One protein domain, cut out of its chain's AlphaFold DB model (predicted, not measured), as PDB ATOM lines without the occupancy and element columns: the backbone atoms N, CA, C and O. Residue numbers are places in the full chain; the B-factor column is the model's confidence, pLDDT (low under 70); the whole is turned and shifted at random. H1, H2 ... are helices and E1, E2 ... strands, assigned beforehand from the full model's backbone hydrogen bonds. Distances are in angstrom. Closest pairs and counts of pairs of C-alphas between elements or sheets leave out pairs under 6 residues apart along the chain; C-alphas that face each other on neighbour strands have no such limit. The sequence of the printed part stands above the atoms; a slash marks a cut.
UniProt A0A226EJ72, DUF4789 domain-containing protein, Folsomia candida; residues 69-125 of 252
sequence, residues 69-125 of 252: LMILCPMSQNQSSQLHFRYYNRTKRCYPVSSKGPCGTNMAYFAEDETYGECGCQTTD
ATOM      1  N   LEU A  69     -39.280  27.042 -27.149       87.06
ATOM      2  CA  LEU A  69     -40.081  27.774 -26.175       87.06
ATOM      3  C   LEU A  69     -39.756  27.355 -24.737       87.06
ATOM      4  O   LEU A  69     -39.668  28.210 -23.862       87.06
ATOM      5  N   MET A  70     -39.530  26.069 -24.474       87.62
ATOM      6  CA  MET A  70     -39.231  25.555 -23.131       87.62
ATOM      7  C   MET A  70     -37.874  26.041 -22.620       87.62
ATOM      8  O   MET A  70     -37.723  26.306 -21.429       87.62
ATOM      9  N   ILE A  71     -36.901  26.192 -23.522       91.88
ATOM     10  CA  ILE A  71     -35.573  26.727 -23.198       91.88
ATOM     11  C   ILE A  71     -35.669  28.225 -22.892       91.88
ATOM     12  O   ILE A  71     -35.068  28.710 -21.935       91.88
ATOM     13  N   LEU A  72     -36.432  28.963 -23.701       94.00
ATOM     14  CA  LEU A  72     -36.554  30.413 -23.578       94.00
ATOM     15  C   LEU A  72     -37.528  30.847 -22.467       94.00
ATOM     16  O   LEU A  72     -37.355  31.925 -21.894       94.00
ATOM     17  N   CYS A  73     -38.521  30.015 -22.143       91.88
ATOM     18  CA  CYS A  73     -39.616  30.286 -21.209       91.88
ATOM     19  C   CYS A  73     -39.862  29.131 -20.219       91.88
ATOM     20  O   CYS A  73     -40.939  28.529 -20.227       91.88
ATOM     21  N   PRO A  74     -38.938  28.864 -19.276       89.00
ATOM     22  CA  PRO A  74     -39.069  27.746 -18.333       89.00
ATOM     23  C   PRO A  74     -40.297  27.863 -17.411       89.00
ATOM     24  O   PRO A  74     -40.828  26.861 -16.941       89.00
ATOM     25  N   MET A  75     -40.808  29.080 -17.191       82.44
ATOM     26  CA  MET A  75     -42.019  29.320 -16.392       82.44
ATOM     27  C   MET A  75     -43.299  28.746 -17.022       82.44
ATOM     28  O   MET A  75     -44.279  28.554 -16.306       82.44
ATOM     29  N   SER A  76     -43.293  28.432 -18.324       77.75
ATOM     30  CA  SER A  76     -44.451  27.844 -19.009       77.75
ATOM     31  C   SER A  76     -44.767  26.414 -18.545       77.75
ATOM     32  O   SER A  76     -45.861  25.928 -18.809       77.75
ATOM     33  N   GLN A  77     -43.837  25.736 -17.863       72.75
ATOM     34  CA  GLN A  77     -43.977  24.324 -17.472       72.75
ATOM     35  C   GLN A  77     -44.799  24.111 -16.196       72.75
ATOM     36  O   GLN A  77     -45.385  23.050 -16.011       72.75
ATOM     37  N   ASN A  78     -44.849  25.112 -15.314       72.06
ATOM     38  CA  ASN A  78     -45.416  24.968 -13.969       72.06
ATOM     39  C   ASN A  78     -46.850  25.497 -13.833       72.06
ATOM     40  O   ASN A  78     -47.390  25.509 -12.727       72.06
ATOM     41  N   GLN A  79     -47.481  25.953 -14.919       62.56
ATOM     42  CA  GLN A  79     -48.836  26.499 -14.860       62.56
ATOM     43  C   GLN A  79     -49.857  25.539 -15.479       62.56
ATOM     44  O   GLN A  79     -49.944  25.384 -16.690       62.56
ATOM     45  N   SER A  80     -50.681  24.948 -14.609       63.03
ATOM     46  CA  SER A  80     -51.924  24.218 -14.930       63.03
ATOM     47  C   SER A  80     -53.006  25.119 -15.569       63.03
ATOM     48  O   SER A  80     -54.021  24.659 -16.085       63.03
ATOM     49  N   SER A  81     -52.799  26.435 -15.556       54.53
ATOM     50  CA  SER A  81     -53.809  27.440 -15.867       54.53
ATOM     51  C   SER A  81     -53.520  28.146 -17.189       54.53
ATOM     52  O   SER A  81     -52.656  29.011 -17.194       54.53
ATOM     53  N   GLN A  82     -54.250  27.777 -18.252       65.44
ATOM     54  CA  GLN A  82     -54.825  28.548 -19.389       65.44
ATOM     55  C   GLN A  82     -54.076  29.742 -20.047       65.44
ATOM     56  O   GLN A  82     -54.534  30.258 -21.065       65.44
ATOM     57  N   LEU A  83     -52.950  30.207 -19.515       74.75
ATOM     58  CA  LEU A  83     -52.177  31.353 -19.971       74.75
ATOM     59  C   LEU A  83     -50.971  30.846 -20.753       74.75
ATOM     60  O   LEU A  83     -50.005  30.329 -20.197       74.75
ATOM     61  N   HIS A  84     -51.034  31.014 -22.068       89.19
ATOM     62  CA  HIS A  84     -49.932  30.690 -22.961       89.19
ATOM     63  C   HIS A  84     -48.876  31.795 -22.868       89.19
ATOM     64  O   HIS A  84     -49.197  32.967 -23.057       89.19
ATOM     65  N   PHE A  85     -47.623  31.447 -22.571       93.06
ATOM     66  CA  PHE A  85     -46.507  32.397 -22.564       93.06
ATOM     67  C   PHE A  85     -45.755  32.356 -23.896       93.06
ATOM     68  O   PHE A  85     -45.662  31.308 -24.538       93.06
ATOM     69  N   ARG A  86     -45.199  33.500 -24.299       94.19
ATOM     70  CA  ARG A  86     -44.305  33.615 -25.461       94.19
ATOM     71  C   ARG A  86     -43.096  34.472 -25.139       94.19
ATOM     72  O   ARG A  86     -43.209  35.432 -24.370       94.19
ATOM     73  N   TYR A  87     -41.959  34.155 -25.744       96.31
ATOM     74  CA  TYR A  87     -40.709  34.879 -25.547       96.31
ATOM     75  C   TYR A  87     -40.684  36.181 -26.349       96.31
ATOM     76  O   TYR A  87     -40.835  36.175 -27.567       96.31
ATOM     77  N   TYR A  88     -40.433  37.305 -25.682       97.06
ATOM     78  CA  TYR A  88     -40.282  38.590 -26.352       97.06
ATOM     79  C   TYR A  88     -38.807  38.895 -26.577       97.06
ATOM     80  O   TYR A  88     -38.048  39.177 -25.639       97.06
ATOM     81  N   ASN A  89     -38.395  38.890 -27.842       96.38
ATOM     82  CA  ASN A  89     -36.986  38.982 -28.212       96.38
ATOM     83  C   ASN A  89     -36.315  40.294 -27.759       96.38
ATOM     84  O   ASN A  89     -35.119  40.310 -27.468       96.38
ATOM     85  N   ARG A  90     -37.068  41.397 -27.662       94.94
ATOM     86  CA  ARG A  90     -36.528  42.718 -27.299       94.94
ATOM     87  C   ARG A  90     -36.172  42.846 -25.822       94.94
ATOM     88  O   ARG A  90     -35.137  43.422 -25.508       94.94
ATOM     89  N   THR A  91     -37.001  42.320 -24.920       97.00
ATOM     90  CA  THR A  91     -36.728  42.381 -23.469       97.00
ATOM     91  C   THR A  91     -36.081  41.113 -22.929       97.00
ATOM     92  O   THR A  91     -35.685  41.095 -21.765       97.00
ATOM     93  N   LYS A  92     -35.969  40.067 -23.760       96.69
ATOM     94  CA  LYS A  92     -35.421  38.754 -23.398       96.69
ATOM     95  C   LYS A  92     -36.190  38.096 -22.243       96.69
ATOM     96  O   LYS A  92     -35.596  37.460 -21.376       96.69
ATOM     97  N   ARG A  93     -37.514  38.288 -22.209       97.00
ATOM     98  CA  ARG A  93     -38.426  37.786 -21.167       97.00
ATOM     99  C   ARG A  93     -39.687  37.197 -21.782       97.00
ATOM    100  O   ARG A  93     -40.056  37.552 -22.897       97.00
ATOM    101  N   CYS A  94     -40.365  36.342 -21.027       95.94
ATOM    102  CA  CYS A  94     -41.626  35.736 -21.437       95.94
ATOM    103  C   CYS A  94     -42.806  36.486 -20.840       95.94
ATOM    104  O   CYS A  94     -42.772  36.871 -19.671       95.94
ATOM    105  N   TYR A  95     -43.855  36.657 -21.635       95.50
ATOM    106  CA  TYR A  95     -45.079  37.321 -21.205       95.50
ATOM    107  C   TYR A  95     -46.293  36.465 -21.555       95.50
ATOM    108  O   TYR A  95     -46.247  35.738 -22.553       95.50
ATOM    109  N   PRO A  96     -47.372  36.548 -20.758       94.00
ATOM    110  CA  PRO A  96     -48.616  35.887 -21.101       94.00
ATOM    111  C   PRO A  96     -49.218  36.541 -22.349       94.00
ATOM    112  O   PRO A  96     -49.286  37.771 -22.450       94.00
ATOM    113  N   VAL A  97     -49.648  35.722 -23.302       91.44
ATOM    114  CA  VAL A  97     -50.403  36.150 -24.483       91.44
ATOM    115  C   VAL A  97     -51.706  36.811 -24.029       91.44
ATOM    116  O   VAL A  97     -52.283  36.444 -23.005       91.44
ATOM    117  N   SER A  98     -52.138  37.830 -24.767       90.69
ATOM    118  CA  SER A  98     -53.279  38.701 -24.457       90.69
ATOM    119  C   SER A  98     -53.105  39.566 -23.202       90.69
ATOM    120  O   SER A  98     -54.050  40.230 -22.778       90.69
ATOM    121  N   SER A  99     -51.910  39.608 -22.605       93.00
ATOM    122  CA  SER A  99     -51.610  40.510 -21.489       93.00
ATOM    123  C   SER A  99     -51.076  41.861 -21.964       93.00
ATOM    124  O   SER A  99     -50.728  42.046 -23.130       93.00
ATOM    125  N   LYS A 100     -50.949  42.819 -21.039       94.62
ATOM    126  CA  LYS A 100     -50.261  44.083 -21.323       94.62
ATOM    127  C   LYS A 100     -48.777  43.878 -21.638       94.62
ATOM    128  O   LYS A 100     -48.231  44.550 -22.511       94.62
ATOM    129  N   GLY A 101     -48.140  42.961 -20.909       94.44
ATOM    130  CA  GLY A 101     -46.727  42.636 -21.044       94.44
ATOM    131  C   GLY A 101     -45.822  43.881 -21.108       94.44
ATOM    132  O   GLY A 101     -45.980  44.795 -20.297       94.44
ATOM    133  N   PRO A 102     -44.874  43.936 -22.061       95.81
ATOM    134  CA  PRO A 102     -43.969  45.065 -22.273       95.81
ATOM    135  C   PRO A 102     -44.526  46.107 -23.260       95.81
ATOM    136  O   PRO A 102     -43.773  46.948 -23.756       95.81
ATOM    137  N   CYS A 103     -45.808  46.021 -23.619       95.56
ATOM    138  CA  CYS A 103     -46.369  46.770 -24.734       95.56
ATOM    139  C   CYS A 103     -46.789  48.193 -24.347       95.56
ATOM    140  O   CYS A 103     -47.190  48.459 -23.213       95.56
ATOM    141  N   GLY A 104     -46.707  49.119 -25.310       92.31
ATOM    142  CA  GLY A 104     -47.050  50.531 -25.120       92.31
ATOM    143  C   GLY A 104     -48.550  50.786 -24.956       92.31
ATOM    144  O   GLY A 104     -49.359  49.864 -24.880       92.31
ATOM    145  N   THR A 105     -48.963  52.048 -24.874       91.12
ATOM    146  CA  THR A 105     -50.377  52.438 -24.689       91.12
ATOM    147  C   THR A 105     -51.285  51.851 -25.780       91.12
ATOM    148  O   THR A 105     -50.906  51.830 -26.951       91.12
ATOM    149  N   ASN A 106     -52.471  51.353 -25.396       91.31
ATOM    150  CA  ASN A 106     -53.446  50.679 -26.280       91.31
ATOM    151  C   ASN A 106     -52.888  49.481 -27.072       91.31
ATOM    152  O   ASN A 106     -53.365  49.150 -28.157       91.31
ATOM    153  N   MET A 107     -51.849  48.841 -26.540       94.12
ATOM    154  CA  MET A 107     -51.279  47.613 -27.078       94.12
ATOM    155  C   MET A 107     -51.408  46.465 -26.085       94.12
ATOM    156  O   MET A 107     -51.392  46.691 -24.867       94.12
ATOM    157  N   ALA A 108     -51.458  45.254 -26.628       94.44
ATOM    158  CA  ALA A 108     -51.369  43.993 -25.911       94.44
ATOM    159  C   ALA A 108     -50.285  43.110 -26.547       94.44
ATOM    160  O   ALA A 108     -49.837  43.353 -27.670       94.44
ATOM    161  N   TYR A 109     -49.835  42.119 -25.791       94.38
ATOM    162  CA  TYR A 109     -48.830  41.161 -26.219       94.38
ATOM    163  C   TYR A 109     -49.504  39.955 -26.867       94.38
ATOM    164  O   TYR A 109     -50.348  39.314 -26.242       94.38
ATOM    165  N   PHE A 110     -49.135  39.638 -28.103       93.62
ATOM    166  CA  PHE A 110     -49.729  38.551 -28.878       93.62
ATOM    167  C   PHE A 110     -48.682  37.498 -29.229       93.62
ATOM    168  O   PHE A 110     -47.487  37.785 -29.258       93.62
ATOM    169  N   ALA A 111     -49.130  36.269 -29.485       93.19
ATOM    170  CA  ALA A 111     -48.266  35.239 -30.047       93.19
ATOM    171  C   ALA A 111     -47.998  35.547 -31.523       93.19
ATOM    172  O   ALA A 111     -48.944  35.786 -32.267       93.19
ATOM    173  N   GLU A 112     -46.725  35.548 -31.915       90.06
ATOM    174  CA  GLU A 112     -46.298  35.649 -33.316       90.06
ATOM    175  C   GLU A 112     -46.128  34.269 -33.927       90.06
ATOM    176  O   GLU A 112     -46.624  34.011 -35.020       90.06
ATOM    177  N   ASP A 113     -45.520  33.365 -33.168       91.19
ATOM    178  CA  ASP A 113     -45.428  31.955 -33.503       91.19
ATOM    179  C   ASP A 113     -45.531  31.093 -32.228       91.19
ATOM    180  O   ASP A 113     -46.072  31.512 -31.191       91.19
ATOM    181  N   GLU A 114     -45.078  29.843 -32.297       89.81
ATOM    182  CA  GLU A 114     -45.073  28.924 -31.156       89.81
ATOM    183  C   GLU A 114     -44.102  29.358 -30.046       89.81
ATOM    184  O   GLU A 114     -44.375  29.127 -28.871       89.81
ATOM    185  N   THR A 115     -43.015  30.046 -30.390       92.56
ATOM    186  CA  THR A 115     -41.931  30.455 -29.488       92.56
ATOM    187  C   THR A 115     -42.011  31.933 -29.102       92.56
ATOM    188  O   THR A 115     -41.880  32.290 -27.924       92.56
ATOM    189  N   TYR A 116     -42.225  32.808 -30.078       94.44
ATOM    190  CA  TYR A 116     -42.105  34.251 -29.967       94.44
ATOM    191  C   TYR A 116     -43.461  34.948 -29.911       94.44
ATOM    192  O   TYR A 116     -44.496  34.450 -30.357       94.44
ATOM    193  N   GLY A 117     -43.451  36.125 -29.297       94.44
ATOM    194  CA  GLY A 117     -44.581  37.035 -29.298       94.44
ATOM    195  C   GLY A 117     -44.127  38.463 -29.534       94.44
ATOM    196  O   GLY A 117     -42.961  38.809 -29.325       94.44
ATOM    197  N   GLU A 118     -45.069  39.299 -29.944       95.50
ATOM    198  CA  GLU A 118     -44.827  40.689 -30.303       95.50
ATOM    199  C   GLU A 118     -45.979  41.571 -29.811       95.50
ATOM    200  O   GLU A 118     -47.097  41.120 -29.539       95.50
ATOM    201  N   CYS A 119     -45.693  42.858 -29.644       95.69
ATOM    202  CA  CYS A 119     -46.695  43.829 -29.248       95.69
ATOM    203  C   CYS A 119     -47.534  44.278 -30.450       95.69
ATOM    204  O   CYS A 119     -47.001  44.779 -31.438       95.69
ATOM    205  N   GLY A 120     -48.858  44.198 -30.321       94.06
ATOM    206  CA  GLY A 120     -49.825  44.667 -31.320       94.06
ATOM    207  C   GLY A 120     -50.865  45.611 -30.719       94.06
ATOM    208  O   GLY A 120     -50.974  45.725 -29.497       94.06
ATOM    209  N   CYS A 121     -51.643  46.302 -31.558       93.56
ATOM    210  CA  CYS A 121     -52.769  47.100 -31.066       93.56
ATOM    211  C   CYS A 121     -53.827  46.196 -30.432       93.56
ATOM    212  O   CYS A 121     -54.182  45.157 -30.982       93.56
ATOM    213  N   GLN A 122     -54.325  46.598 -29.270       89.25
ATOM    214  CA  GLN A 122     -55.319  45.834 -28.535       89.25
ATOM    215  C   GLN A 122     -56.680  45.910 -29.245       89.25
ATOM    216  O   GLN A 122     -57.204  46.994 -29.453       89.25
ATOM    217  N   THR A 123     -57.289  44.779 -29.590       80.06
ATOM    218  CA  THR A 123     -58.619  44.737 -30.225       80.06
ATOM    219  C   THR A 123     -59.737  44.750 -29.177       80.06
ATOM    220  O   THR A 123     -60.526  43.811 -29.098       80.06
ATOM    221  N   THR A 124     -59.756  45.754 -28.298       67.94
ATOM    222  CA  THR A 124     -60.783  45.879 -27.242       67.94
ATOM    223  C   THR A 124     -62.044  46.585 -27.687       67.94
ATOM    224  O   THR A 124     -63.101  46.329 -27.121       67.94
ATOM    225  N   ASP A 125     -61.921  47.484 -28.658       66.38
ATOM    226  CA  ASP A 125     -62.937  48.490 -28.926       66.38
ATOM    227  C   ASP A 125     -63.473  48.375 -30.351       66.38
ATOM    228  O   ASP A 125     -62.768  47.974 -31.280       66.38
TER     229      ASP A 125
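This is residues 69 to 125 of the 252 residues of the protein "DUF4789 domain-containing protein" of Folsomia candida (UniProt A0A226EJ72). Two small two-stranded hairpins sit crosswise to each other, with two very short helices at one end: the hairpin E1 and E2 stands in the middle, H1 and H2 are on one side of it, and the hairpin E3 and E4 is on the other. The last residues, 122 to 125, run on past E4 away from the helices. The printed part has 57 residues, with two named helices and then four named strands along the chain, in two antiparallel sheets, E1 - E2 and E3 - E4. The class is mixed, helices and strands, with under half of the residues, 26, in named elements. The whole is compact, with a radius of gyration of the C-alphas of 11.0 A and spans of 32 by 24 by 16 A.

H1, residues 69 to 72, and H2, residues 74 to 77, are close but not clearly touching; their closest C-alphas, of Met 70 and Ser 76, are 7.0 A apart. Both are too short for an O i to N i+4 pair, but in each the one O i to N i+3 pair is within hydrogen-bond range. E1, residues 85 to 88, comes closest to H1 at the C-alphas of Leu 72 and Tyr 87, 6.4 A, and to H2 at those of Ser 76 and Phe 85, 6.1 A. E1 forms an antiparallel hairpin with E2, residues 93 to 96, at 141 degrees between directions; N 88 and O 93 are within hydrogen-bond range at 2.8 A, N 86 and O 95 at 3.0 A. H2 and E2 are near each other. E3, residues 107 to 111, and E4, residues 117 to 121, form the second antiparallel hairpin, at 144 degrees; N 108 and O 120 are within range at 2.9 A, as are N 118 and O 110. Between the hairpins, the closest C-alphas of E1 and E4, those of Arg 86 and Gly 117, are 5.1 A apart. Those of E2 and E3, Tyr 95 and Tyr 109, are 7.3 A apart. E2 and E4 are only just apart, at 8.1 A. Both helices are apart from E3 and E4.

H1 begins at C-alpha 69 (-40.081, 27.774, -26.175) and measures 5.1 A; H2 measures 6.0 A. E1 begins at C-alpha 85 (-46.507, 32.397, -22.564) and measures 9.6 A, and E2 10.4 A. E3 and E4 each measure 13.1 A, and E4 ends at C-alpha 121 (-52.769, 47.100, -31.066).

The C-alphas farthest apart, of Ile 71 and Asp 125, are 35.4 A apart. The printed part has no cut and no long link. Mean pLDDT of the printed part is 88.4; residues 79 to 82 and 124 to 125 are under 70.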